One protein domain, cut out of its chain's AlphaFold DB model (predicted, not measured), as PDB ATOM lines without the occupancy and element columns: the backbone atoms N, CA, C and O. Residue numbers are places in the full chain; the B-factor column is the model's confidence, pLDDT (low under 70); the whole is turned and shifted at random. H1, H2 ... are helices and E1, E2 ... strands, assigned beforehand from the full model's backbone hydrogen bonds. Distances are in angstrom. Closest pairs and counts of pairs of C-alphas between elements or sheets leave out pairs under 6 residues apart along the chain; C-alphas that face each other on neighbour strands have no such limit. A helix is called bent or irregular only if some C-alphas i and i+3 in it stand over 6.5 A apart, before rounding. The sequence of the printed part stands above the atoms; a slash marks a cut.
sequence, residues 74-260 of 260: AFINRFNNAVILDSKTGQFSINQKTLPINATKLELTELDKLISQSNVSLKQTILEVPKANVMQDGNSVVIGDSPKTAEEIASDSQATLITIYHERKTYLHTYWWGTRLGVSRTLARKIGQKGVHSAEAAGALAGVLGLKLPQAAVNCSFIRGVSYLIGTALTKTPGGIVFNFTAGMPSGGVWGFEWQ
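What this domain is: This is residues 74 to 260 of the 260 residues of an uncharacterized protein of Lactococcus lactis subsp. lactis IO-1 (UniProt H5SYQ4). What is the main picture? A twisted six-stranded sheet makes the middle, with the long helix H2 and helix H6 over one face and the short H3 over the other. At one end is the helical hairpin H4 and H5; at the other are H1 and a small strand hairpin, E1 and E2, with E2 packed on H2. What is it made of? The printed part has 187 residues, with six named helices and eight named strands in the order H1 E1 E2 H2 E3 E4 H3 E5 E6 H4 H5 H6 E7 E8, of mixed class. The large sheet runs E3 E4 E5 E6 E7 E8, antiparallel. The whole is compact, with a radius of gyration of the C-alphas of 16.5 A and spans of 50 by 35 by 33 A.

Where its parts are: Where are the large sheet's strands? They are E3, residues 134 to 137, E4, 140 to 144, E5, 171 to 175, E6, 178 to 183, E7, 241 to 246, 16.7 A long, and E8, 254 to 259, ending with C-alpha 259 at (0.907, 28.360, 35.738). Where are the helices? H2, residues 105 to 128, is 35.3 A long from C-alpha 105 at (-31.386, 31.337, 53.629); H6, 213 to 229, is 24.5 A. H3 is 147 to 154, H4 185 to 194, H5 199 to 209 and H1 74 to 82, irregular, with C-alphas 78 and 81 7.5 A apart. What remains? E1 is 83 to 86 and E2 91 to 94.

How they stand to each other: Which atoms join the sheet? Within hydrogen-bond range are N 135 and O 142 of E3 and E4, 2.8 A, N 173 and O 180 of E5 and E6, 2.8 A, and N 181 and O 243 of E6 and E7, 2.8 A. What is on its faces? In three layers, helices on both faces of a sheet, H2 runs along the strands at a height over the sheet of 8.0 A and H6 on the same face across them at 9.7 A, with H3 on the opposite face at 6.3 A; the closest C-alphas of E4 and H3, Gly 144 and Ala 150, are 4.3 A apart. What about the helices? H5 touches H4 at Ala 201 and Ile 191, the closest C-alphas, 4.7 A, and residues 213 to 220 of H6, about perpendicular at 78 degrees; each O i to N i+4 pair is within hydrogen-bond range in H3, H4, H5 and H6, but 3 of 5 in H1 and 18 of 20 in H2.

The domain as a whole: How large is it? The two C-alphas farthest apart, of Ile 101 and Gln 193, are 50.8 A apart, and the printed part has no cut. Which links are long? Those from H3 to E5, 16 residues, and H6 to E7, 11 residues. Where is confidence low? The model's pLDDT is under 70 at residues 156 to 166, 231 to 232 and 248 to 253.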
ATOM      1  N   ALA A  74     -18.283  23.430  45.729       88.31
ATOM      2  CA  ALA A  74     -19.572  22.745  45.839       88.31
ATOM      3  C   ALA A  74     -20.744  23.738  45.808       88.31
ATOM      4  O   ALA A  74     -21.765  23.465  45.178       88.31
ATOM      5  N   PHE A  75     -20.573  24.910  46.430       91.19
ATOM      6  CA  PHE A  75     -21.548  25.996  46.375       91.19
ATOM      7  C   PHE A  75     -21.674  26.547  44.950       91.19
ATOM      8  O   PHE A  75     -22.785  26.677  44.443       91.19
ATOM      9  N   ILE A  76     -20.548  26.782  44.264       89.88
ATOM     10  CA  ILE A  76     -20.547  27.228  42.862       89.88
ATOM     11  C   ILE A  76     -21.327  26.245  41.990       89.88
ATOM     12  O   ILE A  76     -22.279  26.637  41.322       89.88
ATOM     13  N   ASN A  77     -20.970  24.960  42.033       89.38
ATOM     14  CA  ASN A  77     -21.589  23.935  41.191       89.38
ATOM     15  C   ASN A  77     -23.096  23.811  41.441       89.38
ATOM     16  O   ASN A  77     -23.871  23.653  40.498       89.38
ATOM     17  N   ARG A  78     -23.518  23.936  42.702       90.50
ATOM     18  CA  ARG A  78     -24.925  23.868  43.107       90.50
ATOM     19  C   ARG A  78     -25.773  24.999  42.522       90.50
ATOM     20  O   ARG A  78     -26.923  24.756  42.171       90.50
ATOM     21  N   PHE A  79     -25.218  26.204  42.384       91.94
ATOM     22  CA  PHE A  79     -25.949  27.379  41.894       91.94
ATOM     23  C   PHE A  79     -25.612  27.784  40.453       91.94
ATOM     24  O   PHE A  79     -26.278  28.664  39.914       91.94
ATOM     25  N   ASN A  80     -24.651  27.138  39.786       88.94
ATOM     26  CA  ASN A  80     -24.186  27.568  38.461       88.94
ATOM     27  C   ASN A  80     -25.301  27.593  37.401       88.94
ATOM     28  O   ASN A  80     -25.366  28.503  36.581       88.94
ATOM     29  N   ASN A  81     -26.224  26.629  37.465       87.38
ATOM     30  CA  ASN A  81     -27.384  26.575  36.570       87.38
ATOM     31  C   ASN A  81     -28.481  27.584  36.945       87.38
ATOM     32  O   ASN A  81     -29.354  27.871  36.128       87.38
ATOM     33  N   ALA A  82     -28.447  28.106  38.172       89.94
ATOM     34  CA  ALA A  82     -29.411  29.066  38.684       89.94
ATOM     35  C   ALA A  82     -29.037  30.521  38.394       89.94
ATOM     36  O   ALA A  82     -29.865  31.400  38.621       89.94
ATOM     37  N   VAL A  83     -27.835  30.790  37.882       92.12
ATOM     38  CA  VAL A  83     -27.396  32.145  37.546       92.12
ATOM     39  C   VAL A  83     -27.244  32.289  36.042       92.12
ATOM     40  O   VAL A  83     -26.556  31.504  35.394       92.12
ATOM     41  N   ILE A  84     -27.884  33.315  35.492       90.88
ATOM     42  CA  ILE A  84     -27.824  33.659  34.073       90.88
ATOM     43  C   ILE A  84     -27.188  35.034  33.899       90.88
ATOM     44  O   ILE A  84     -27.364  35.912  34.745       90.88
ATOM     45  N   LEU A  85     -26.478  35.232  32.791       88.25
ATOM     46  CA  LEU A  85     -26.049  36.558  32.358       88.25
ATOM     47  C   LEU A  85     -27.080  37.100  31.367       88.25
ATOM     48  O   LEU A  85     -27.249  36.558  30.275       88.25
ATOM     49  N   ASP A  86     -27.787  38.157  31.752       84.25
ATOM     50  CA  ASP A  86     -28.757  38.805  30.877       84.25
ATOM     51  C   ASP A  86     -28.019  39.544  29.753       84.25
ATOM     52  O   ASP A  86     -27.311  40.524  29.986       84.25
ATOM     53  N   SER A  87     -28.207  39.078  28.521       75.19
ATOM     54  CA  SER A  87     -27.569  39.628  27.322       75.19
ATOM     55  C   SER A  87     -27.996  41.060  26.990       75.19
ATOM     56  O   SER A  87     -27.297  41.749  26.252       75.19
ATOM     57  N   LYS A  88     -29.128  41.536  27.526       75.81
ATOM     58  CA  LYS A  88     -29.612  42.908  27.317       75.81
ATOM     59  C   LYS A  88     -29.004  43.877  28.317       75.81
ATOM     60  O   LYS A  88     -28.667  45.001  27.952       75.81
ATOM     61  N   THR A  89     -28.909  43.465  29.578       76.62
ATOM     62  CA  THR A  89     -28.438  44.333  30.667       76.62
ATOM     63  C   THR A  89     -26.958  44.149  30.989       76.62
ATOM     64  O   THR A  89     -26.383  45.007  31.661       76.62
ATOM     65  N   GLY A  90     -26.340  43.062  30.515       78.75
ATOM     66  CA  GLY A  90     -24.962  42.686  30.827       78.75
ATOM     67  C   GLY A  90     -24.760  42.335  32.301       78.75
ATOM     68  O   GLY A  90     -23.667  42.537  32.822       78.75
ATOM     69  N   GLN A  91     -25.814  41.887  32.992       88.50
ATOM     70  CA  GLN A  91     -25.810  41.640  34.436       88.50
ATOM     71  C   GLN A  91     -26.204  40.203  34.767       88.50
ATOM     72  O   GLN A  91     -27.086  39.610  34.144       88.50
ATOM     73  N   PHE A  92     -25.556  39.650  35.786       92.62
ATOM     74  CA  PHE A  92     -25.935  38.387  36.394       92.62
ATOM     75  C   PHE A  92     -27.270  38.534  37.123       92.62
ATOM     76  O   PHE A  92     -27.499  39.513  37.835       92.62
ATOM     77  N   SER A  93     -28.139  37.541  36.972       92.69
ATOM     78  CA  SER A  93     -29.415  37.458  37.675       92.69
ATOM     79  C   SER A  93     -29.748  36.013  38.029       92.69
ATOM     80  O   SER A  93     -29.258  35.070  37.404       92.69
ATOM     81  N   ILE A  94     -30.580  35.839  39.056       92.94
ATOM     82  CA  ILE A  94     -31.010  34.519  39.510       92.94
ATOM     83  C   ILE A  94     -32.221  34.070  38.698       92.94
ATOM     84  O   ILE A  94     -33.292  34.682  38.747       92.94
ATOM     85  N   ASN A  95     -32.078  32.943  38.012       90.25
ATOM     86  CA  ASN A  95     -33.199  32.210  37.457       90.25
ATOM     87  C   ASN A  95     -33.871  31.377  38.557       90.25
ATOM     88  O   ASN A  95     -33.443  30.271  38.896       90.25
ATOM     89  N   GLN A  96     -34.976  31.911  39.073       89.31
ATOM     90  CA  GLN A  96     -35.766  31.309  40.151       89.31
ATOM     91  C   GLN A  96     -36.258  29.886  39.829       89.31
ATOM     92  O   GLN A  96     -36.458  29.088  40.736       89.31
ATOM     93  N   LYS A  97     -36.423  29.534  38.544       89.00
ATOM     94  CA  LYS A  97     -36.917  28.208  38.122       89.00
ATOM     95  C   LYS A  97     -35.887  27.091  38.281       89.00
ATOM     96  O   LYS A  97     -36.252  25.923  38.298       89.00
ATOM     97  N   THR A  98     -34.611  27.450  38.334       89.06
ATOM     98  CA  THR A  98     -33.470  26.523  38.379       89.06
ATOM     99  C   THR A  98     -32.743  26.566  39.720       89.06
ATOM    100  O   THR A  98     -31.705  25.925  39.873       89.06
ATOM    101  N   LEU A  99     -33.264  27.325  40.690       89.50
ATOM    102  CA  LEU A  99     -32.741  27.326  42.048       89.50
ATOM    103  C   LEU A  99     -32.903  25.941  42.690       89.50
ATOM    104  O   LEU A  99     -33.952  25.310  42.528       89.50
ATOM    105  N   PRO A 100     -31.912  25.480  43.473       89.44
ATOM    106  CA  PRO A 100     -32.080  24.289  44.287       89.44
ATOM    107  C   PRO A 100     -33.265  24.443  45.246       89.44
ATOM    108  O   PRO A 100     -33.323  25.387  46.032       89.44
ATOM    109  N   ILE A 101     -34.190  23.483  45.216       88.19
ATOM    110  CA  ILE A 101     -35.428  23.504  46.016       88.19
ATOM    111  C   ILE A 101     -35.187  23.548  47.532       88.19
ATOM    112  O   ILE A 101     -36.033  24.021  48.283       88.19
ATOM    113  N   ASN A 102     -34.031  23.062  47.987       90.94
ATOM    114  CA  ASN A 102     -33.611  23.034  49.386       90.94
ATOM    115  C   ASN A 102     -32.532  24.091  49.697       90.94
ATOM    116  O   ASN A 102     -31.761  23.907  50.639       90.94
ATOM    117  N   ALA A 103     -32.419  25.159  48.896       91.19
ATOM    118  CA  ALA A 103     -31.486  26.251  49.162       91.19
ATOM    119  C   ALA A 103     -31.798  26.921  50.509       91.19
ATOM    120  O   ALA A 103     -32.922  27.345  50.784       91.19
ATOM    121  N   THR A 104     -30.788  27.018  51.363       93.31
ATOM    122  CA  THR A 104     -30.918  27.647  52.677       93.31
ATOM    123  C   THR A 104     -30.901  29.169  52.562       93.31
ATOM    124  O   THR A 104     -30.343  29.740  51.626       93.31
ATOM    125  N   LYS A 105     -31.446  29.866  53.568       92.81
ATOM    126  CA  LYS A 105     -31.386  31.337  53.629       92.81
ATOM    127  C   LYS A 105     -29.947  31.863  53.592       92.81
ATOM    128  O   LYS A 105     -29.697  32.909  52.998       92.81
ATOM    129  N   LEU A 106     -29.015  31.143  54.217       91.62
ATOM    130  CA  LEU A 106     -27.594  31.489  54.231       91.62
ATOM    131  C   LEU A 106     -26.999  31.402  52.817       91.62
ATOM    132  O   LEU A 106     -26.350  32.347  52.378       91.62
ATOM    133  N   GLU A 107     -27.271  30.313  52.091       94.00
ATOM    134  CA  GLU A 107     -26.837  30.144  50.698       94.00
ATOM    135  C   GLU A 107     -27.403  31.236  49.785       94.00
ATOM    136  O   GLU A 107     -26.653  31.836  49.019       94.00
ATOM    137  N   LEU A 108     -28.701  31.532  49.898       94.50
ATOM    138  CA  LEU A 108     -29.358  32.564  49.089       94.50
ATOM    139  C   LEU A 108     -28.804  33.964  49.380       94.50
ATOM    140  O   LEU A 108     -28.549  34.728  48.456       94.50
ATOM    141  N   THR A 109     -28.541  34.276  50.654       93.50
ATOM    142  CA  THR A 109     -27.958  35.569  51.050       93.50
ATOM    143  C   THR A 109     -26.562  35.755  50.454       93.50
ATOM    144  O   THR A 109     -26.245  36.832  49.950       93.50
ATOM    145  N   GLU A 110     -25.716  34.719  50.488       92.00
ATOM    146  CA  GLU A 110     -24.378  34.814  49.896       92.00
ATOM    147  C   GLU A 110     -24.434  34.831  48.360       92.00
ATOM    148  O   GLU A 110     -23.682  35.579  47.738       92.00
ATOM    149  N   LEU A 111     -25.357  34.084  47.743       94.44
ATOM    150  CA  LEU A 111     -25.595  34.123  46.298       94.44
ATOM    151  C   LEU A 111     -25.951  35.541  45.826       94.44
ATOM    152  O   LEU A 111     -25.305  36.064  44.915       94.44
ATOM    153  N   ASP A 112     -26.929  36.180  46.474       93.94
ATOM    154  CA  ASP A 112     -27.361  37.548  46.160       93.94
ATOM    155  C   ASP A 112     -26.216  38.555  46.321       93.94
ATOM    156  O   ASP A 112     -26.014  39.440  45.479       93.94
ATOM    157  N   LYS A 113     -25.429  38.405  47.391       91.81
ATOM    158  CA  LYS A 113     -24.260  39.245  47.660       91.81
ATOM    159  C   LYS A 113     -23.201  39.110  46.566       91.81
ATOM    160  O   LYS A 113     -22.732  40.134  46.066       91.81
ATOM    161  N   LEU A 114     -22.850  37.886  46.168       91.44
ATOM    162  CA  LEU A 114     -21.855  37.638  45.121       91.44
ATOM    163  C   LEU A 114     -22.309  38.188  43.771       91.44
ATOM    164  O   LEU A 114     -21.550  38.904  43.123       91.44
ATOM    165  N   ILE A 115     -23.565  37.941  43.386       93.38
ATOM    166  CA  ILE A 115     -24.146  38.480  42.149       93.38
ATOM    167  C   ILE A 115     -24.092  40.006  42.145       93.38
ATOM    168  O   ILE A 115     -23.646  40.611  41.169       93.38
ATOM    169  N   SER A 116     -24.487  40.638  43.251       92.50
ATOM    170  CA  SER A 116     -24.472  42.096  43.382       92.50
ATOM    171  C   SER A 116     -23.058  42.664  43.237       92.50
ATOM    172  O   SER A 116     -22.843  43.615  42.483       92.50
ATOM    173  N   GLN A 117     -22.072  42.067  43.910       90.06
ATOM    174  CA  GLN A 117     -20.675  42.507  43.852       90.06
ATOM    175  C   GLN A 117     -20.055  42.284  42.467       90.06
ATOM    176  O   GLN A 117     -19.382  43.175  41.941       90.06
ATOM    177  N   SER A 118     -20.322  41.134  41.849       89.56
ATOM    178  CA  SER A 118     -19.873  40.819  40.492       89.56
ATOM    179  C   SER A 118     -20.472  41.781  39.469       89.56
ATOM    180  O   SER A 118     -19.742  42.286  38.621       89.56
ATOM    181  N   ASN A 119     -21.757  42.130  39.586       91.88
ATOM    182  CA  ASN A 119     -22.406  43.109  38.709       91.88
ATOM    183  C   ASN A 119     -21.818  44.516  38.847       91.88
ATOM    184  O   ASN A 119     -21.636  45.199  37.839       91.88
ATOM    185  N   VAL A 120     -21.488  44.952  40.067       88.31
ATOM    186  CA  VAL A 120     -20.809  46.241  40.289       88.31
ATOM    187  C   VAL A 120     -19.452  46.258  39.583       88.31
ATOM    188  O   VAL A 120     -19.179  47.177  38.810       88.31
ATOM    189  N   SER A 121     -18.637  45.223  39.802       82.50
ATOM    190  CA  SER A 121     -17.307  45.093  39.194       82.50
ATOM    191  C   SER A 121     -17.384  45.015  37.666       82.50
ATOM    192  O   SER A 121     -16.669  45.727  36.957       82.50
ATOM    193  N   LEU A 122     -18.293  44.191  37.140       86.75
ATOM    194  CA  LEU A 122     -18.472  44.000  35.706       86.75
ATOM    195  C   LEU A 122     -18.923  45.294  35.030       86.75
ATOM    196  O   LEU A 122     -18.302  45.709  34.057       86.75
ATOM    197  N   LYS A 123     -19.937  45.975  35.578       85.56
ATOM    198  CA  LYS A 123     -20.452  47.239  35.032       85.56
ATOM    199  C   LYS A 123     -19.372  48.315  34.958       85.56
ATOM    200  O   LYS A 123     -19.303  49.030  33.965       85.56
ATOM    201  N   GLN A 124     -18.545  48.442  35.994       79.81
ATOM    202  CA  GLN A 124     -17.425  49.383  35.979       79.81
ATOM    203  C   GLN A 124     -16.422  49.017  34.884       79.81
ATOM    204  O   GLN A 124     -16.035  49.872  34.094       79.81
ATOM    205  N   THR A 125     -16.078  47.736  34.783       81.62
ATOM    206  CA  THR A 125     -15.057  47.262  33.847       81.62
ATOM    207  C   THR A 125     -15.496  47.412  32.384       81.62
ATOM    208  O   THR A 125     -14.771  47.996  31.584       81.62
ATOM    209  N   ILE A 126     -16.703  46.966  32.015       83.94
ATOM    210  CA  ILE A 126     -17.184  46.996  30.617       83.94
ATOM    211  C   ILE A 126     -17.391  48.411  30.059       83.94
ATOM    212  O   ILE A 126     -17.413  48.591  28.844       83.94
ATOM    213  N   LEU A 127     -17.574  49.413  30.925       80.88
ATOM    214  CA  LEU A 127     -17.688  50.817  30.512       80.88
ATOM    215  C   LEU A 127     -16.337  51.425  30.126       80.88
ATOM    216  O   LEU A 127     -16.302  52.446  29.443       80.88
ATOM    217  N   GLU A 128     -15.244  50.841  30.605       81.44
ATOM    218  CA  GLU A 128     -13.901  51.417  30.521       81.44
ATOM    219  C   GLU A 128     -13.067  50.775  29.419       81.44
ATOM    220  O   GLU A 128     -12.236  51.442  28.803       81.44
ATOM    221  N   VAL A 129     -13.319  49.497  29.144       86.19
ATOM    222  CA  VAL A 129     -12.551  48.722  28.174       86.19
ATOM    223  C   VAL A 129     -13.101  48.875  26.748       86.19
ATOM    224  O   VAL A 129     -14.306  49.067  26.551       86.19
ATOM    225  N   PRO A 130     -12.253  48.745  25.712       86.25
ATOM    226  CA  PRO A 130     -12.718  48.708  24.330       86.25
ATOM    227  C   PRO A 130     -13.700  47.552  24.105       86.25
ATOM    228  O   PRO A 130     -13.362  46.397  24.349       86.25
ATOM    229  N   LYS A 131     -14.894  47.838  23.567       86.25
ATOM    230  CA  LYS A 131     -15.937  46.817  23.325       86.25
ATOM    231  C   LYS A 131     -15.458  45.640  22.473       86.25
ATOM    232  O   LYS A 131     -15.914  44.526  22.684       86.25
ATOM    233  N   ALA A 132     -14.536  45.881  21.540       86.50
ATOM    234  CA  ALA A 132     -13.956  44.837  20.696       86.50
ATOM    235  C   ALA A 132     -13.163  43.783  21.492       86.50
ATOM    236  O   ALA A 132     -12.985  42.671  21.012       86.50
ATOM    237  N   ASN A 133     -12.708  44.117  22.703       90.00
ATOM    238  CA  ASN A 133     -11.959  43.219  23.578       90.00
ATOM    239  C   ASN A 133     -12.864  42.460  24.561       90.00
ATOM    240  O   ASN A 133     -12.351  41.736  25.413       90.00
ATOM    241  N   VAL A 134     -14.184  42.650  24.482       89.06
ATOM    242  CA  VAL A 134     -15.162  42.029  25.376       89.06
ATOM    243  C   VAL A 134     -15.913  40.943  24.616       89.06
ATOM    244  O   VAL A 134     -16.497  41.211  23.569       89.06
ATOM    245  N   MET A 135     -15.934  39.732  25.163       87.62
ATOM    246  CA  MET A 135     -16.659  38.590  24.610       87.62
ATOM    247  C   MET A 135     -17.560  37.981  25.683       87.62
ATOM    248  O   MET A 135     -17.129  37.776  26.816       87.62
ATOM    249  N   GLN A 136     -18.813  37.689  25.341       85.44
ATOM    250  CA  GLN A 136     -19.690  36.918  26.219       85.44
ATOM    251  C   GLN A 136     -19.449  35.423  25.985       85.44
ATOM    252  O   GLN A 136     -19.512  34.958  24.849       85.44
ATOM    253  N   ASP A 137     -19.227  34.681  27.066       83.94
ATOM    254  CA  ASP A 137     -19.103  33.224  27.069       83.94
ATOM    255  C   ASP A 137     -20.205  32.641  27.963       83.94
ATOM    256  O   ASP A 137     -20.099  32.620  29.194       83.94
ATOM    257  N   GLY A 138     -21.333  32.276  27.350       84.62
ATOM    258  CA  GLY A 138     -22.513  31.786  28.061       84.62
ATOM    259  C   GLY A 138     -22.967  32.737  29.178       84.62
ATOM    260  O   GLY A 138     -23.412  33.858  28.918       84.62
ATOM    261  N   ASN A 139     -22.835  32.278  30.427       86.06
ATOM    262  CA  ASN A 139     -23.181  33.021  31.645       86.06
ATOM    263  C   ASN A 139     -21.970  33.743  32.261       86.06
ATOM    264  O   ASN A 139     -21.846  33.811  33.482       86.06
ATOM    265  N   SER A 140     -21.046  34.235  31.438       87.81
ATOM    266  CA  SER A 140     -19.827  34.916  31.879       87.81
ATOM    267  C   SER A 140     -19.328  35.916  30.831       87.81
ATOM    268  O   SER A 140     -19.798  35.927  29.691       87.81
ATOM    269  N   VAL A 141     -18.388  36.778  31.225       89.38
ATOM    270  CA  VAL A 141     -17.793  37.794  30.345       89.38
ATOM    271  C   VAL A 141     -16.277  37.692  30.368       89.38
ATOM    272  O   VAL A 141     -15.671  37.690  31.436       89.38
ATOM    273  N   VAL A 142     -15.664  37.666  29.190       88.88
ATOM    274  CA  VAL A 142     -14.217  37.687  28.987       88.88
ATOM    275  C   VAL A 142     -13.793  39.055  28.468       88.88
ATOM    276  O   VAL A 142     -14.401  39.604  27.553       88.88
ATOM    277  N   ILE A 143     -12.716  39.589  29.030       91.88
ATOM    278  CA  ILE A 143     -12.046  40.812  28.604       91.88
ATOM    279  C   ILE A 143     -10.591  40.460  28.329       91.88
ATOM    280  O   ILE A 143      -9.837  40.155  29.253       91.88
ATOM    281  N   GLY A 144     -10.205  40.476  27.060       88.94
ATOM    282  CA  GLY A 144      -8.837  40.199  26.631       88.94
ATOM    283  C   GLY A 144      -7.993  41.463  26.481       88.94
ATOM    284  O   GLY A 144      -8.506  42.569  26.323       88.94
ATOM    285  N   ASP A 145      -6.675  41.288  26.437       88.88
ATOM    286  CA  ASP A 145      -5.750  42.320  25.943       88.88
ATOM    287  C   ASP A 145      -5.944  42.651  24.446       88.88
ATOM    288  O   ASP A 145      -5.486  43.682  23.953       88.88
ATOM    289  N   SER A 146      -6.668  41.798  23.718       88.94
ATOM    290  CA  SER A 146      -7.057  41.977  22.322       88.94
ATOM    291  C   SER A 146      -8.380  41.250  22.020       88.94
ATOM    292  O   SER A 146      -8.760  40.350  22.779       88.94
ATOM    293  N   PRO A 147      -9.057  41.560  20.893       87.69
ATOM    294  CA  PRO A 147     -10.264  40.840  20.471       87.69
ATOM    295  C   PRO A 147     -10.017  39.340  20.300       87.69
ATOM    296  O   PRO A 147     -10.798  38.516  20.763       87.69
ATOM    297  N   LYS A 148      -8.866  38.991  19.713       88.12
ATOM    298  CA  LYS A 148      -8.437  37.606  19.506       88.12
ATOM    299  C   LYS A 148      -8.258  36.867  20.832       88.12
ATOM    300  O   LYS A 148      -8.731  35.746  20.973       88.12
ATOM    301  N   THR A 149      -7.619  37.493  21.821       86.50
ATOM    302  CA  THR A 149      -7.491  36.903  23.162       86.50
ATOM    303  C   THR A 149      -8.860  36.663  23.791       86.50
ATOM    304  O   THR A 149      -9.083  35.591  24.346       86.50
ATOM    305  N   ALA A 150      -9.772  37.635  23.698       85.94
ATOM    306  CA  ALA A 150     -11.115  37.503  24.254       85.94
ATOM    307  C   ALA A 150     -11.888  36.341  23.608       85.94
ATOM    308  O   ALA A 150     -12.476  35.531  24.317       85.94
ATOM    309  N   GLU A 151     -11.825  36.219  22.281       87.25
ATOM    310  CA  GLU A 151     -12.450  35.135  21.516       87.25
ATOM    311  C   GLU A 151     -11.851  33.758  21.842       87.25
ATOM    312  O   GLU A 151     -12.588  32.804  22.094       87.25
ATOM    313  N   GLU A 152     -10.521  33.645  21.876       85.88
ATOM    314  CA  GLU A 152      -9.841  32.373  22.139       85.88
ATOM    315  C   GLU A 152     -10.113  31.860  23.562       85.88
ATOM    316  O   GLU A 152     -10.274  30.655  23.758       85.88
ATOM    317  N   ILE A 153     -10.184  32.758  24.552       84.25
ATOM    318  CA  ILE A 153     -10.522  32.394  25.935       84.25
ATOM    319  C   ILE A 153     -12.012  32.047  26.066       84.25
ATOM    320  O   ILE A 153     -12.337  31.063  26.720       84.25
ATOM    321  N   ALA A 154     -12.907  32.798  25.415       84.00
ATOM    322  CA  ALA A 154     -14.347  32.529  25.437       84.00
ATOM    323  C   ALA A 154     -14.742  31.229  24.717       84.00
ATOM    324  O   ALA A 154     -15.741  30.611  25.057       84.00
ATOM    325  N   SER A 155     -13.975  30.799  23.715       77.69
ATOM    326  CA  SER A 155     -14.310  29.611  22.915       77.69
ATOM    327  C   SER A 155     -13.878  28.286  23.558       77.69
ATOM    328  O   SER A 155     -13.887  27.262  22.877       77.69
ATOM    329  N   ASP A 156     -13.449  28.305  24.827       64.19
ATOM    330  CA  ASP A 156     -12.845  27.172  25.546       64.19
ATOM    331  C   ASP A 156     -11.813  26.431  24.679       64.19
ATOM    332  O   ASP A 156     -11.712  25.200  24.679       64.19
ATOM    333  N   SER A 157     -11.054  27.194  23.876       51.66
ATOM    334  CA  SER A 157      -9.930  26.643  23.133       51.66
ATOM    335  C   SER A 157      -8.873  26.318  24.173       51.66
ATOM    336  O   SER A 157      -8.045  27.159  24.529       51.66
ATOM    337  N   GLN A 158      -9.009  25.124  24.760       47.28
ATOM    338  CA  GLN A 158      -8.170  24.651  25.841       47.28
ATOM    339  C   GLN A 158      -6.743  25.003  25.480       47.28
ATOM    340  O   GLN A 158      -6.218  24.557  24.455       47.28
ATOM    341  N   ALA A 159      -6.137  25.839  26.320       45.91
ATOM    342  CA  ALA A 159      -4.708  26.004  26.351       45.91
ATOM    343  C   ALA A 159      -4.151  24.600  26.581       45.91
ATOM    344  O   ALA A 159      -4.102  24.116  27.708       45.91
ATOM    345  N   THR A 160      -3.827  23.914  25.487       41.16
ATOM    346  CA  THR A 160      -3.347  22.545  25.499       41.16
ATOM    347  C   THR A 160      -2.177  22.516  26.477       41.16
ATOM    348  O   THR A 160      -1.279  23.366  26.395       41.16
ATOM    349  N   LEU A 161      -2.226  21.602  27.449       40.44
ATOM    350  CA  LEU A 161      -1.120  21.311  28.359       40.44
ATOM    351  C   LEU A 161       0.018  20.694  27.538       40.44
ATOM    352  O   LEU A 161       0.245  19.491  27.554       40.44
ATOM    353  N   ILE A 162       0.713  21.527  26.773       45.56
ATOM    354  CA  ILE A 162       2.012  21.202  26.208       45.56
ATOM    355  C   ILE A 162       3.019  21.796  27.188       45.56
ATOM    356  O   ILE A 162       2.987  22.988  27.491       45.56
ATOM    357  N   THR A 163       3.847  20.928  27.757       45.66
ATOM    358  CA  THR A 163       4.787  21.132  28.869       45.66
ATOM    359  C   THR A 163       5.980  22.031  28.513       45.66
ATOM    360  O   THR A 163       7.139  21.666  28.698       45.66
ATOM    361  N   ILE A 164       5.711  23.240  28.018       56.09
ATOM    362  CA  ILE A 164       6.713  24.278  27.767       56.09
ATOM    363  C   ILE A 164       6.109  25.615  28.201       56.09
ATOM    364  O   ILE A 164       5.043  26.006  27.742       56.09
ATOM    365  N   TYR A 165       6.749  26.314  29.135       60.09
ATOM    366  CA  TYR A 165       6.233  27.583  29.641       60.09
ATOM    367  C   TYR A 165       6.211  28.655  28.533       60.09
ATOM    368  O   TYR A 165       7.266  29.121  28.095       60.09
ATOM    369  N   HIS A 166       5.018  29.051  28.086       66.62
ATOM    370  CA  HIS A 166       4.809  30.041  27.021       66.62
ATOM    371  C   HIS A 166       4.491  31.442  27.583       66.62
ATOM    372  O   HIS A 166       4.186  31.596  28.760       66.62
ATOM    373  N   GLU A 167       4.550  32.479  26.737       76.44
ATOM    374  CA  GLU A 167       4.191  33.868  27.098       76.44
ATOM    375  C   GLU A 167       2.767  33.965  27.665       76.44
ATOM    376  O   GLU A 167       2.543  34.618  28.685       76.44
ATOM    377  N   ARG A 168       1.841  33.239  27.027       82.19
ATOM    378  CA  ARG A 168       0.422  33.123  27.382       82.19
ATOM    379  C   ARG A 168      -0.286  34.489  27.438       82.19
ATOM    380  O   ARG A 168       0.246  35.466  26.920       82.19
ATOM    381  N   LYS A 169      -1.536  34.550  27.912       88.00
ATOM    382  CA  LYS A 169      -2.446  35.677  27.614       88.00
ATOM    383  C   LYS A 169      -2.824  36.465  28.859       88.00
ATOM    384  O   LYS A 169      -2.959  35.898  29.945       88.00
ATOM    385  N   THR A 170      -3.028  37.770  28.677       93.31
ATOM    386  CA  THR A 170      -3.595  38.623  29.723       93.31
ATOM    387  C   THR A 170      -5.089  38.807  29.490       93.31
ATOM    388  O   THR A 170      -5.501  39.254  28.421       93.31
ATOM    389  N   TYR A 171      -5.904  38.452  30.482       92.69
ATOM    390  CA  TYR A 171      -7.361  38.546  30.389       92.69
ATOM    391  C   TYR A 171      -8.035  38.596  31.768       92.69
ATOM    392  O   TYR A 171      -7.485  38.113  32.759       92.69
ATOM    393  N   LEU A 172      -9.258  39.125  31.814       91.25
ATOM    394  CA  LEU A 172     -10.206  38.974  32.921       91.25
ATOM    395  C   LEU A 172     -11.399  38.148  32.442       91.25
ATOM    396  O   LEU A 172     -12.001  38.478  31.430       91.25
ATOM    397  N   HIS A 173     -11.763  37.098  33.168       91.94
ATOM    398  CA  HIS A 173     -12.957  36.294  32.907       91.94
ATOM    399  C   HIS A 173     -13.861  36.354  34.133       91.94
ATOM    400  O   HIS A 173     -13.562  35.777  35.177       91.94
ATOM    401  N   THR A 174     -14.931  37.130  34.034       90.44
ATOM    402  CA  THR A 174     -15.848  37.421  35.132       90.44
ATOM    403  C   THR A 174     -17.043  36.474  35.103       90.44
ATOM    404  O   THR A 174     -17.794  36.418  34.128       90.44
ATOM    405  N   TYR A 175     -17.232  35.778  36.218       90.94
ATOM    406  CA  TYR A 175     -18.360  34.914  36.545       90.94
ATOM    407  C   TYR A 175     -19.211  35.557  37.648       90.94
ATOM    408  O   TYR A 175     -18.814  36.541  38.274       90.94
ATOM    409  N   TRP A 176     -20.363  34.962  37.958       91.25
ATOM    410  CA  TRP A 176     -21.211  35.441  39.052       91.25
ATOM    411  C   TRP A 176     -20.555  35.304  40.435       91.25
ATOM    412  O   TRP A 176     -20.789  36.135  41.310       91.25
ATOM    413  N   TRP A 177     -19.715  34.284  40.629       88.31
ATOM    414  CA  TRP A 177     -19.048  33.982  41.902       88.31
ATOM    415  C   TRP A 177     -17.700  34.697  42.078       88.31
ATOM    416  O   TRP A 177     -17.129  34.685  43.170       88.31
ATOM    417  N   GLY A 178     -17.151  35.299  41.021       88.69
ATOM    418  CA  GLY A 178     -15.812  35.881  41.054       88.69
ATOM    419  C   GLY A 178     -15.213  36.104  39.674       88.69
ATOM    420  O   GLY A 178     -15.892  36.041  38.658       88.69
ATOM    421  N   THR A 179     -13.921  36.404  39.629       89.81
ATOM    422  CA  THR A 179     -13.197  36.665  38.382       89.81
ATOM    423  C   THR A 179     -11.927  35.835  38.320       89.81
ATOM    424  O   THR A 179     -11.196  35.719  39.301       89.81
ATOM    425  N   ARG A 180     -11.651  35.266  37.150       91.06
ATOM    426  CA  ARG A 180     -10.384  34.624  36.814       91.06
ATOM    427  C   ARG A 180      -9.505  35.623  36.074       91.06
ATOM    428  O   ARG A 180      -9.932  36.208  35.083       91.06
ATOM    429  N   LEU A 181      -8.288  35.836  36.561       92.00
ATOM    430  CA  LEU A 181      -7.307  36.732  35.959       92.00
ATOM    431  C   LEU A 181      -6.136  35.914  35.435       92.00
ATOM    432  O   LEU A 181      -5.414  35.282  36.205       92.00
ATOM    433  N   GLY A 182      -5.956  35.952  34.118       92.31
ATOM    434  CA  GLY A 182      -4.739  35.504  33.466       92.31
ATOM    435  C   GLY A 182      -3.787  36.676  33.269       92.31
ATOM    436  O   GLY A 182      -4.190  37.727  32.779       92.31
ATOM    437  N   VAL A 183      -2.521  36.507  33.639       92.88
ATOM    438  CA  VAL A 183      -1.451  37.485  33.419       92.88
ATOM    439  C   VAL A 183      -0.337  36.808  32.636       92.88
ATOM    440  O   VAL A 183       0.233  35.815  33.103       92.88
ATOM    441  N   SER A 184      -0.010  37.353  31.463       92.44
ATOM    442  CA  SER A 184       1.084  36.838  30.640       92.44
ATOM    443  C   SER A 184       2.435  36.952  31.352       92.44
ATOM    444  O   SER A 184       2.617  37.744  32.286       92.44
ATOM    445  N   ARG A 185       3.420  36.185  30.884       91.12
ATOM    446  CA  ARG A 185       4.795  36.200  31.396       91.12
ATOM    447  C   ARG A 185       5.374  37.597  31.462       91.12
ATOM    448  O   ARG A 185       5.894  38.015  32.499       91.12
ATOM    449  N   THR A 186       5.316  38.304  30.341       92.06
ATOM    450  CA  THR A 186       5.919  39.621  30.186       92.06
ATOM    451  C   THR A 186       5.260  40.606  31.131       92.06
ATOM    452  O   THR A 186       5.962  41.357  31.811       92.06
ATOM    453  N   LEU A 187       3.931  40.569  31.250       94.19
ATOM    454  CA  LEU A 187       3.224  41.476  32.139       94.19
ATOM    455  C   LEU A 187       3.488  41.156  33.613       94.19
ATOM    456  O   LEU A 187       3.793  42.071  34.377       94.19
ATOM    457  N   ALA A 188       3.465  39.881  34.009       92.25
ATOM    458  CA  ALA A 188       3.779  39.467  35.375       92.25
ATOM    459  C   ALA A 188       5.191  39.922  35.777       92.25
ATOM    460  O   ALA A 188       5.381  40.536  36.831       92.25
ATOM    461  N   ARG A 189       6.182  39.712  34.903       92.25
ATOM    462  CA  ARG A 189       7.562  40.152  35.140       92.25
ATOM    463  C   ARG A 189       7.680  41.668  35.200       92.25
ATOM    464  O   ARG A 189       8.366  42.171  36.087       92.25
ATOM    465  N   LYS A 190       6.996  42.390  34.309       93.44
ATOM    466  CA  LYS A 190       6.958  43.859  34.299       93.44
ATOM    467  C   LYS A 190       6.363  44.406  35.598       93.44
ATOM    468  O   LYS A 190       6.968  45.275  36.216       93.44
ATOM    469  N   ILE A 191       5.239  43.854  36.054       92.88
ATOM    470  CA  ILE A 191       4.620  44.177  37.350       92.88
ATOM    471  C   ILE A 191       5.599  43.890  38.497       92.88
ATOM    472  O   ILE A 191       5.800  44.736  39.366       92.88
ATOM    473  N   GLY A 192       6.268  42.733  38.476       89.81
ATOM    474  CA  GLY A 192       7.284  42.375  39.468       89.81
ATOM    475  C   GLY A 192       8.464  43.350  39.513       89.81
ATOM    476  O   GLY A 192       8.890  43.736  40.597       89.81
ATOM    477  N   GLN A 193       8.967  43.780  38.353       90.94
ATOM    478  CA  GLN A 193      10.077  44.736  38.234       90.94
ATOM    479  C   GLN A 193       9.698  46.138  38.716       90.94
ATOM    480  O   GLN A 193      10.518  46.821  39.320       90.94
ATOM    481  N   LYS A 194       8.464  46.574  38.445       89.50
ATOM    482  CA  LYS A 194       7.941  47.873  38.891       89.50
ATOM    483  C   LYS A 194       7.535  47.883  40.365       89.50
ATOM    484  O   LYS A 194       7.292  48.957  40.903       89.50
ATOM    485  N   GLY A 195       7.463  46.719  41.008       87.88
ATOM    486  CA  GLY A 195       6.905  46.547  42.343       87.88
ATOM    487  C   GLY A 195       5.379  46.508  42.296       87.88
ATOM    488  O   GLY A 195       4.742  47.434  41.817       87.88
ATOM    489  N   VAL A 196       4.774  45.445  42.827       86.75
ATOM    490  CA  VAL A 196       3.336  45.148  42.645       86.75
ATOM    491  C   VAL A 196       2.391  46.247  43.160       86.75
ATOM    492  O   VAL A 196       1.261  46.344  42.699       86.75
ATOM    493  N   HIS A 197       2.847  47.087  44.089       85.31
ATOM    494  CA  HIS A 197       2.066  48.196  44.660       85.31
ATOM    495  C   HIS A 197       2.232  49.528  43.946       85.31
ATOM    496  O   HIS A 197       1.622  50.515  44.352       85.31
ATOM    497  N   SER A 198       3.109  49.597  42.951       90.19
ATOM    498  CA  SER A 198       3.430  50.867  42.323       90.19
ATOM    499  C   SER A 198       2.332  51.305  41.359       90.19
ATOM    500  O   SER A 198       1.625  50.488  40.755       90.19
ATOM    501  N   ALA A 199       2.210  52.621  41.187       91.94
ATOM    502  CA  ALA A 199       1.318  53.193  40.187       91.94
ATOM    503  C   ALA A 199       1.708  52.725  38.775       91.94
ATOM    504  O   ALA A 199       0.853  52.571  37.910       91.94
ATOM    505  N   GLU A 200       2.987  52.430  38.550       92.94
ATOM    506  CA  GLU A 200       3.534  51.910  37.305       92.94
ATOM    507  C   GLU A 200       3.127  50.457  37.045       92.94
ATOM    508  O   GLU A 200       2.889  50.094  35.891       92.94
ATOM    509  N   ALA A 201       3.027  49.619  38.082       93.06
ATOM    510  CA  ALA A 201       2.487  48.267  37.957       93.06
ATOM    511  C   ALA A 201       0.992  48.303  37.611       93.06
ATOM    512  O   ALA A 201       0.570  47.649  36.653       93.06
ATOM    513  N   ALA A 202       0.218  49.131  38.323       93.31
ATOM    514  CA  ALA A 202      -1.188  49.366  38.004       93.31
ATOM    515  C   ALA A 202      -1.348  49.932  36.583       93.31
ATOM    516  O   ALA A 202      -2.182  49.456  35.823       93.31
ATOM    517  N   GLY A 203      -0.497  50.878  36.180       94.25
ATOM    518  CA  GLY A 203      -0.469  51.451  34.835       94.25
ATOM    519  C   GLY A 203      -0.127  50.432  33.749       94.25
ATOM    520  O   GLY A 203      -0.715  50.463  32.672       94.25
ATOM    521  N   ALA A 204       0.779  49.491  34.027       94.12
ATOM    522  CA  ALA A 204       1.103  48.415  33.095       94.12
ATOM    523  C   ALA A 204      -0.094  47.485  32.860       94.12
ATOM    524  O   ALA A 204      -0.366  47.137  31.714       94.12
ATOM    525  N   LEU A 205      -0.815  47.108  33.920       93.69
ATOM    526  CA  LEU A 205      -2.011  46.274  33.805       93.69
ATOM    527  C   LEU A 205      -3.175  47.039  33.156       93.69
ATOM    528  O   LEU A 205      -3.835  46.510  32.265       93.69
ATOM    529  N   ALA A 206      -3.379  48.296  33.560       92.81
ATOM    530  CA  ALA A 206      -4.365  49.205  32.984       92.81
ATOM    531  C   ALA A 206      -4.175  49.367  31.476       92.81
ATOM    532  O   ALA A 206      -5.125  49.208  30.720       92.81
ATOM    533  N   GLY A 207      -2.941  49.619  31.031       91.12
ATOM    534  CA  GLY A 207      -2.636  49.806  29.616       91.12
ATOM    535  C   GLY A 207      -2.870  48.555  28.767       91.12
ATOM    536  O   GLY A 207      -3.221  48.683  27.601       91.12
ATOM    537  N   VAL A 208      -2.703  47.361  29.342       92.00
ATOM    538  CA  VAL A 208      -2.919  46.095  28.623       92.00
ATOM    539  C   VAL A 208      -4.401  45.735  28.544       92.00
ATOM    540  O   VAL A 208      -4.868  45.314  27.494       92.00
ATOM    541  N   LEU A 209      -5.149  45.908  29.636       91.00
ATOM    542  CA  LEU A 209      -6.558  45.508  29.709       91.00
ATOM    543  C   LEU A 209      -7.551  46.646  29.434       91.00
ATOM    544  O   LEU A 209      -8.754  46.411  29.442       91.00
ATOM    545  N   GLY A 210      -7.080  47.876  29.219       87.88
ATOM    546  CA  GLY A 210      -7.936  49.056  29.057       87.88
ATOM    547  C   GLY A 210      -8.673  49.470  30.338       87.88
ATOM    548  O   GLY A 210      -9.727  50.088  30.262       87.88
ATOM    549  N   LEU A 211      -8.157  49.108  31.514       88.75
ATOM    550  CA  LEU A 211      -8.788  49.408  32.807       88.75
ATOM    551  C   LEU A 211      -8.418  50.810  33.292       88.75
ATOM    552  O   LEU A 211      -7.311  51.288  33.032       88.75
ATOM    553  N   LYS A 212      -9.259  51.438  34.122       89.44
ATOM    554  CA  LYS A 212      -8.797  52.586  34.914       89.44
ATOM    555  C   LYS A 212      -7.783  52.168  35.981       89.44
ATOM    556  O   LYS A 212      -7.815  51.059  36.518       89.44
ATOM    557  N   LEU A 213      -6.917  53.115  36.352       88.88
ATOM    558  CA  LEU A 213      -5.857  52.907  37.345       88.88
ATOM    559  C   LEU A 213      -6.347  52.341  38.690       88.88
ATOM    560  O   LEU A 213      -5.708  51.404  39.164       88.88
ATOM    561  N   PRO A 214      -7.454  52.816  39.304       88.50
ATOM    562  CA  PRO A 214      -7.928  52.245  40.564       88.50
ATOM    563  C   PRO A 214      -8.294  50.761  40.443       88.50
ATOM    564  O   PRO A 214      -7.914  49.963  41.296       88.50
ATOM    565  N   GLN A 215      -8.957  50.371  39.351       86.31
ATOM    566  CA  GLN A 215      -9.335  48.978  39.107       86.31
ATOM    567  C   GLN A 215      -8.104  48.100  38.859       86.31
ATOM    568  O   GLN A 215      -7.979  47.006  39.410       86.31
ATOM    569  N   ALA A 216      -7.155  48.595  38.063       90.06
ATOM    570  CA  ALA A 216      -5.899  47.897  37.832       90.06
ATOM    571  C   ALA A 216      -5.078  47.742  39.124       90.06
ATOM    572  O   ALA A 216      -4.503  46.681  39.351       90.06
ATOM    573  N   ALA A 217      -5.076  48.744  40.007       89.31
ATOM    574  CA  ALA A 217      -4.414  48.667  41.309       89.31
ATOM    575  C   ALA A 217      -5.041  47.593  42.216       89.31
ATOM    576  O   ALA A 217      -4.317  46.822  42.849       89.31
ATOM    577  N   VAL A 218      -6.377  47.478  42.224       87.94
ATOM    578  CA  VAL A 218      -7.080  46.386  42.917       87.94
ATOM    579  C   VAL A 218      -6.636  45.030  42.361       87.94
ATOM    580  O   VAL A 218      -6.244  44.153  43.132       87.94
ATOM    581  N   ASN A 219      -6.582  44.869  41.039       89.00
ATOM    582  CA  ASN A 219      -6.119  43.625  40.418       89.00
ATOM    583  C   ASN A 219      -4.643  43.313  40.731       89.00
ATOM    584  O   ASN A 219      -4.299  42.164  41.017       89.00
ATOM    585  N   CYS A 220      -3.770  44.323  40.774       89.81
ATOM    586  CA  CYS A 220      -2.388  44.161  41.225       89.81
ATOM    587  C   CYS A 220      -2.304  43.680  42.685       89.81
ATOM    588  O   CYS A 220      -1.457  42.842  43.002       89.81
ATOM    589  N   SER A 221      -3.209  44.120  43.564       86.25
ATOM    590  CA  SER A 221      -3.262  43.620  44.945       86.25
ATOM    591  C   SER A 221      -3.544  42.110  45.016       86.25
ATOM    592  O   SER A 221      -2.947  41.413  45.841       86.25
ATOM    593  N   PHE A 222      -4.358  41.568  44.101       88.19
ATOM    594  CA  PHE A 222      -4.583  40.123  43.995       88.19
ATOM    595  C   PHE A 222      -3.366  39.386  43.435       88.19
ATOM    596  O   PHE A 222      -2.964  38.364  43.991       88.19
ATOM    597  N   ILE A 223      -2.713  39.946  42.408       89.31
ATOM    598  CA  ILE A 223      -1.450  39.417  41.864       89.31
ATOM    599  C   ILE A 223      -0.385  39.309  42.970       89.31
ATOM    600  O   ILE A 223       0.368  38.333  43.027       89.31
ATOM    601  N   ARG A 224      -0.338  40.271  43.902       83.25
ATOM    602  CA  ARG A 224       0.531  40.177  45.083       83.25
ATOM    603  C   ARG A 224       0.164  38.989  45.962       83.25
ATOM    604  O   ARG A 224       1.069  38.260  46.367       83.25
ATOM    605  N   GLY A 225      -1.121  38.826  46.280       79.50
ATOM    606  CA  GLY A 225      -1.610  37.707  47.087       79.50
ATOM    607  C   GLY A 225      -1.113  36.374  46.530       79.50
ATOM    608  O   GLY A 225      -0.519  35.583  47.257       79.50
ATOM    609  N   VAL A 226      -1.214  36.201  45.210       82.06
ATOM    610  CA  VAL A 226      -0.654  35.043  44.501       82.06
ATOM    611  C   VAL A 226       0.857  34.944  44.677       82.06
ATOM    612  O   VAL A 226       1.340  33.890  45.070       82.06
ATOM    613  N   SER A 227       1.611  36.024  44.436       79.25
ATOM    614  CA  SER A 227       3.080  36.005  44.555       79.25
ATOM    615  C   SER A 227       3.570  35.574  45.944       79.25
ATOM    616  O   SER A 227       4.583  34.885  46.051       79.25
ATOM    617  N   TYR A 228       2.826  35.936  46.997       76.19
ATOM    618  CA  TYR A 228       3.103  35.508  48.364       76.19
ATOM    619  C   TYR A 228       2.797  34.017  48.557       76.19
ATOM    620  O   TYR A 228       3.637  33.293  49.085       76.19
ATOM    621  N   LEU A 229       1.643  33.545  48.068       73.31
ATOM    622  CA  LEU A 229       1.224  32.141  48.168       73.31
ATOM    623  C   LEU A 229       2.183  31.177  47.457       73.31
ATOM    624  O   LEU A 229       2.475  30.104  47.975       73.31
ATOM    625  N   ILE A 230       2.688  31.553  46.281       72.00
ATOM    626  CA  ILE A 230       3.547  30.682  45.462       72.00
ATOM    627  C   ILE A 230       5.035  30.772  45.829       72.00
ATOM    628  O   ILE A 230       5.857  30.085  45.222       72.00
ATOM    629  N   GLY A 231       5.413  31.676  46.742       69.25
ATOM    630  CA  GLY A 231       6.808  31.895  47.149       69.25
ATOM    631  C   GLY A 231       7.755  32.288  46.007       69.25
ATOM    632  O   GLY A 231       8.974  32.199  46.144       69.25
ATOM    633  N   THR A 232       7.214  32.710  44.862       68.50
ATOM    634  CA  THR A 232       7.967  33.000  43.640       68.50
ATOM    635  C   THR A 232       7.808  34.467  43.294       68.50
ATOM    636  O   THR A 232       6.700  34.974  43.120       68.50
ATOM    637  N   ALA A 233       8.937  35.163  43.156       80.25
ATOM    638  CA  ALA A 233       8.933  36.530  42.662       80.25
ATOM    639  C   ALA A 233       8.341  36.561  41.244       80.25
ATOM    640  O   ALA A 233       8.783  35.808  40.379       80.25
ATOM    641  N   LEU A 234       7.403  37.474  40.977       85.31
ATOM    642  CA  LEU A 234       6.772  37.614  39.654       85.31
ATOM    643  C   LEU A 234       7.790  37.857  38.526       85.31
ATOM    644  O   LEU A 234       7.561  37.513  37.369       85.31
ATOM    645  N   THR A 235       8.959  38.405  38.861       83.75
ATOM    646  CA  THR A 235      10.099  38.568  37.943       83.75
ATOM    647  C   THR A 235      10.667  37.242  37.429       83.75
ATOM    648  O   THR A 235      11.340  37.221  36.398       83.75
ATOM    649  N   LYS A 236      10.377  36.132  38.114       84.25
ATOM    650  CA  LYS A 236      10.806  34.768  37.790       84.25
ATOM    651  C   LYS A 236       9.673  33.885  37.267       84.25
ATOM    652  O   LYS A 236       9.907  32.704  37.037       84.25
ATOM    653  N   THR A 237       8.483  34.441  37.035       84.25
ATOM    654  CA  THR A 237       7.352  33.709  36.452       84.25
ATOM    655  C   THR A 237       7.790  33.005  35.152       84.25
ATOM    656  O   THR A 237       8.330  33.677  34.260       84.25
ATOM    657  N   PRO A 238       7.660  31.667  35.055       76.00
ATOM    658  CA  PRO A 238       8.220  30.878  33.964       76.00
ATOM    659  C   PRO A 238       7.378  30.963  32.688       76.00
ATOM    660  O   PRO A 238       7.956  31.072  31.610       76.00
ATOM    661  N   GLY A 239       6.051  30.976  32.797       81.50
ATOM    662  CA  GLY A 239       5.111  31.182  31.692       81.50
ATOM    663  C   GLY A 239       4.209  32.354  32.034       81.50
ATOM    664  O   GLY A 239       4.733  33.430  32.241       81.50
ATOM    665  N   GLY A 240       2.911  32.183  32.225       86.19
ATOM    666  CA  GLY A 240       2.045  33.190  32.863       86.19
ATOM    667  C   GLY A 240       1.564  32.740  34.241       86.19
ATOM    668  O   GLY A 240       1.872  31.635  34.674       86.19
ATOM    669  N   ILE A 241       0.775  33.568  34.921       87.88
ATOM    670  CA  ILE A 241      -0.006  33.129  36.092       87.88
ATOM    671  C   ILE A 241      -1.488  33.226  35.776       87.88
ATOM    672  O   ILE A 241      -1.921  34.175  35.124       87.88
ATOM    673  N   VAL A 242      -2.275  32.267  36.237       89.12
ATOM    674  CA  VAL A 242      -3.732  32.375  36.241       89.12
ATOM    675  C   VAL A 242      -4.257  32.001  37.613       89.12
ATOM    676  O   VAL A 242      -3.724  31.118  38.282       89.12
ATOM    677  N   PHE A 243      -5.255  32.737  38.072       88.06
ATOM    678  CA  PHE A 243      -5.868  32.517  39.371       88.06
ATOM    679  C   PHE A 243      -7.279  33.088  39.389       88.06
ATOM    680  O   PHE A 243      -7.620  33.979  38.611       88.06
ATOM    681  N   ASN A 244      -8.084  32.594  40.316       88.31
ATOM    682  CA  ASN A 244      -9.413  33.101  40.599       88.31
ATOM    683  C   ASN A 244      -9.357  34.042  41.803       88.31
ATOM    684  O   ASN A 244      -8.550  33.859  42.717       88.31
ATOM    685  N   PHE A 245     -10.251  35.022  41.834       86.81
ATOM    686  CA  PHE A 245     -10.555  35.770  43.037       86.81
ATOM    687  C   PHE A 245     -12.058  35.982  43.205       86.81
ATOM    688  O   PHE A 245     -12.788  36.233  42.245       86.81
ATOM    689  N   THR A 246     -12.521  35.868  44.445       83.69
ATOM    690  CA  THR A 246     -13.913  36.120  44.825       83.69
ATOM    691  C   THR A 246     -14.252  37.601  44.669       83.69
ATOM    692  O   THR A 246     -13.476  38.471  45.074       83.69
ATOM    693  N   ALA A 247     -15.428  37.900  44.114       71.19
ATOM    694  CA  ALA A 247     -15.907  39.275  44.011       71.19
ATOM    695  C   ALA A 247     -16.021  39.921  45.407       71.19
ATOM    696  O   ALA A 247     -16.435  39.284  46.369       71.19
ATOM    697  N   GLY A 248     -15.612  41.187  45.534       66.44
ATOM    698  CA  GLY A 248     -15.772  41.958  46.773       66.44
ATOM    699  C   GLY A 248     -14.886  41.558  47.965       66.44
ATOM    700  O   GLY A 248     -15.044  42.148  49.032       66.44
ATOM    701  N   MET A 249     -13.946  40.613  47.820       65.94
ATOM    702  CA  MET A 249     -13.030  40.207  48.897       65.94
ATOM    703  C   MET A 249     -11.576  40.609  48.598       65.94
ATOM    704  O   MET A 249     -10.961  39.998  47.729       65.94
ATOM    705  N   PRO A 250     -10.970  41.578  49.312       53.62
ATOM    706  CA  PRO A 250      -9.575  41.963  49.084       53.62
ATOM    707  C   PRO A 250      -8.573  40.937  49.655       53.62
ATOM    708  O   PRO A 250      -8.655  40.559  50.820       53.62
ATOM    709  N   SER A 251      -7.572  40.539  48.856       55.62
ATOM    710  CA  SER A 251      -6.410  39.663  49.159       55.62
ATOM    711  C   SER A 251      -6.659  38.236  49.695       55.62
ATOM    712  O   SER A 251      -5.961  37.323  49.262       55.62
ATOM    713  N   GLY A 252      -7.656  38.005  50.556       57.84
ATOM    714  CA  GLY A 252      -8.054  36.680  51.065       57.84
ATOM    715  C   GLY A 252      -8.979  35.900  50.125       57.84
ATOM    716  O   GLY A 252      -9.234  34.721  50.337       57.84
ATOM    717  N   GLY A 253      -9.461  36.548  49.062       68.62
ATOM    718  CA  GLY A 253     -10.351  35.948  48.074       68.62
ATOM    719  C   GLY A 253      -9.649  35.193  46.948       68.62
ATOM    720  O   GLY A 253     -10.346  34.773  46.040       68.62
ATOM    721  N   VAL A 254      -8.316  35.050  46.947       81.62
ATOM    722  CA  VAL A 254      -7.557  34.404  45.857       81.62
ATOM    723  C   VAL A 254      -7.545  32.878  46.011       81.62
ATOM    724  O   VAL A 254      -7.278  32.357  47.096       81.62
ATOM    725  N   TRP A 255      -7.797  32.149  44.922       82.19
ATOM    726  CA  TRP A 255      -7.786  30.681  44.879       82.19
ATOM    727  C   TRP A 255      -7.594  30.145  43.451       82.19
ATOM    728  O   TRP A 255      -7.574  30.913  42.495       82.19
ATOM    729  N   GLY A 256      -7.430  28.827  43.294       78.06
ATOM    730  CA  GLY A 256      -7.351  28.184  41.972       78.06
ATOM    731  C   GLY A 256      -6.169  28.664  41.123       78.06
ATOM    732  O   GLY A 256      -6.371  29.114  39.999       78.06
ATOM    733  N   PHE A 257      -4.959  28.638  41.691       81.81
ATOM    734  CA  PHE A 257      -3.736  29.055  41.004       81.81
ATOM    735  C   PHE A 257      -3.226  27.986  40.037       81.81
ATOM    736  O   PHE A 257      -3.056  26.830  40.424       81.81
ATOM    737  N   GLU A 258      -2.867  28.411  38.829       81.75
ATOM    738  CA  GLU A 258      -2.155  27.599  37.848       81.75
ATOM    739  C   GLU A 258      -1.067  28.440  37.157       81.75
ATOM    740  O   GLU A 258      -1.179  29.663  36.993       81.75
ATOM    741  N   TRP A 259      -0.000  27.773  36.718       80.56
ATOM    742  CA  TRP A 259       0.907  28.360  35.738       80.56
ATOM    743  C   TRP A 259       0.253  28.287  34.365       80.56
ATOM    744  O   TRP A 259      -0.320  27.259  34.008       80.56
ATOM    745  N   GLN A 260       0.382  29.363  33.592       74.94
ATOM    746  CA  GLN A 260       0.112  29.299  32.163       74.94
ATOM    747  C   GLN A 260       1.371  28.778  31.474       74.94
ATOM    748  O   GLN A 260       2.431  29.418  31.623       74.94
TER     749      GLN A 260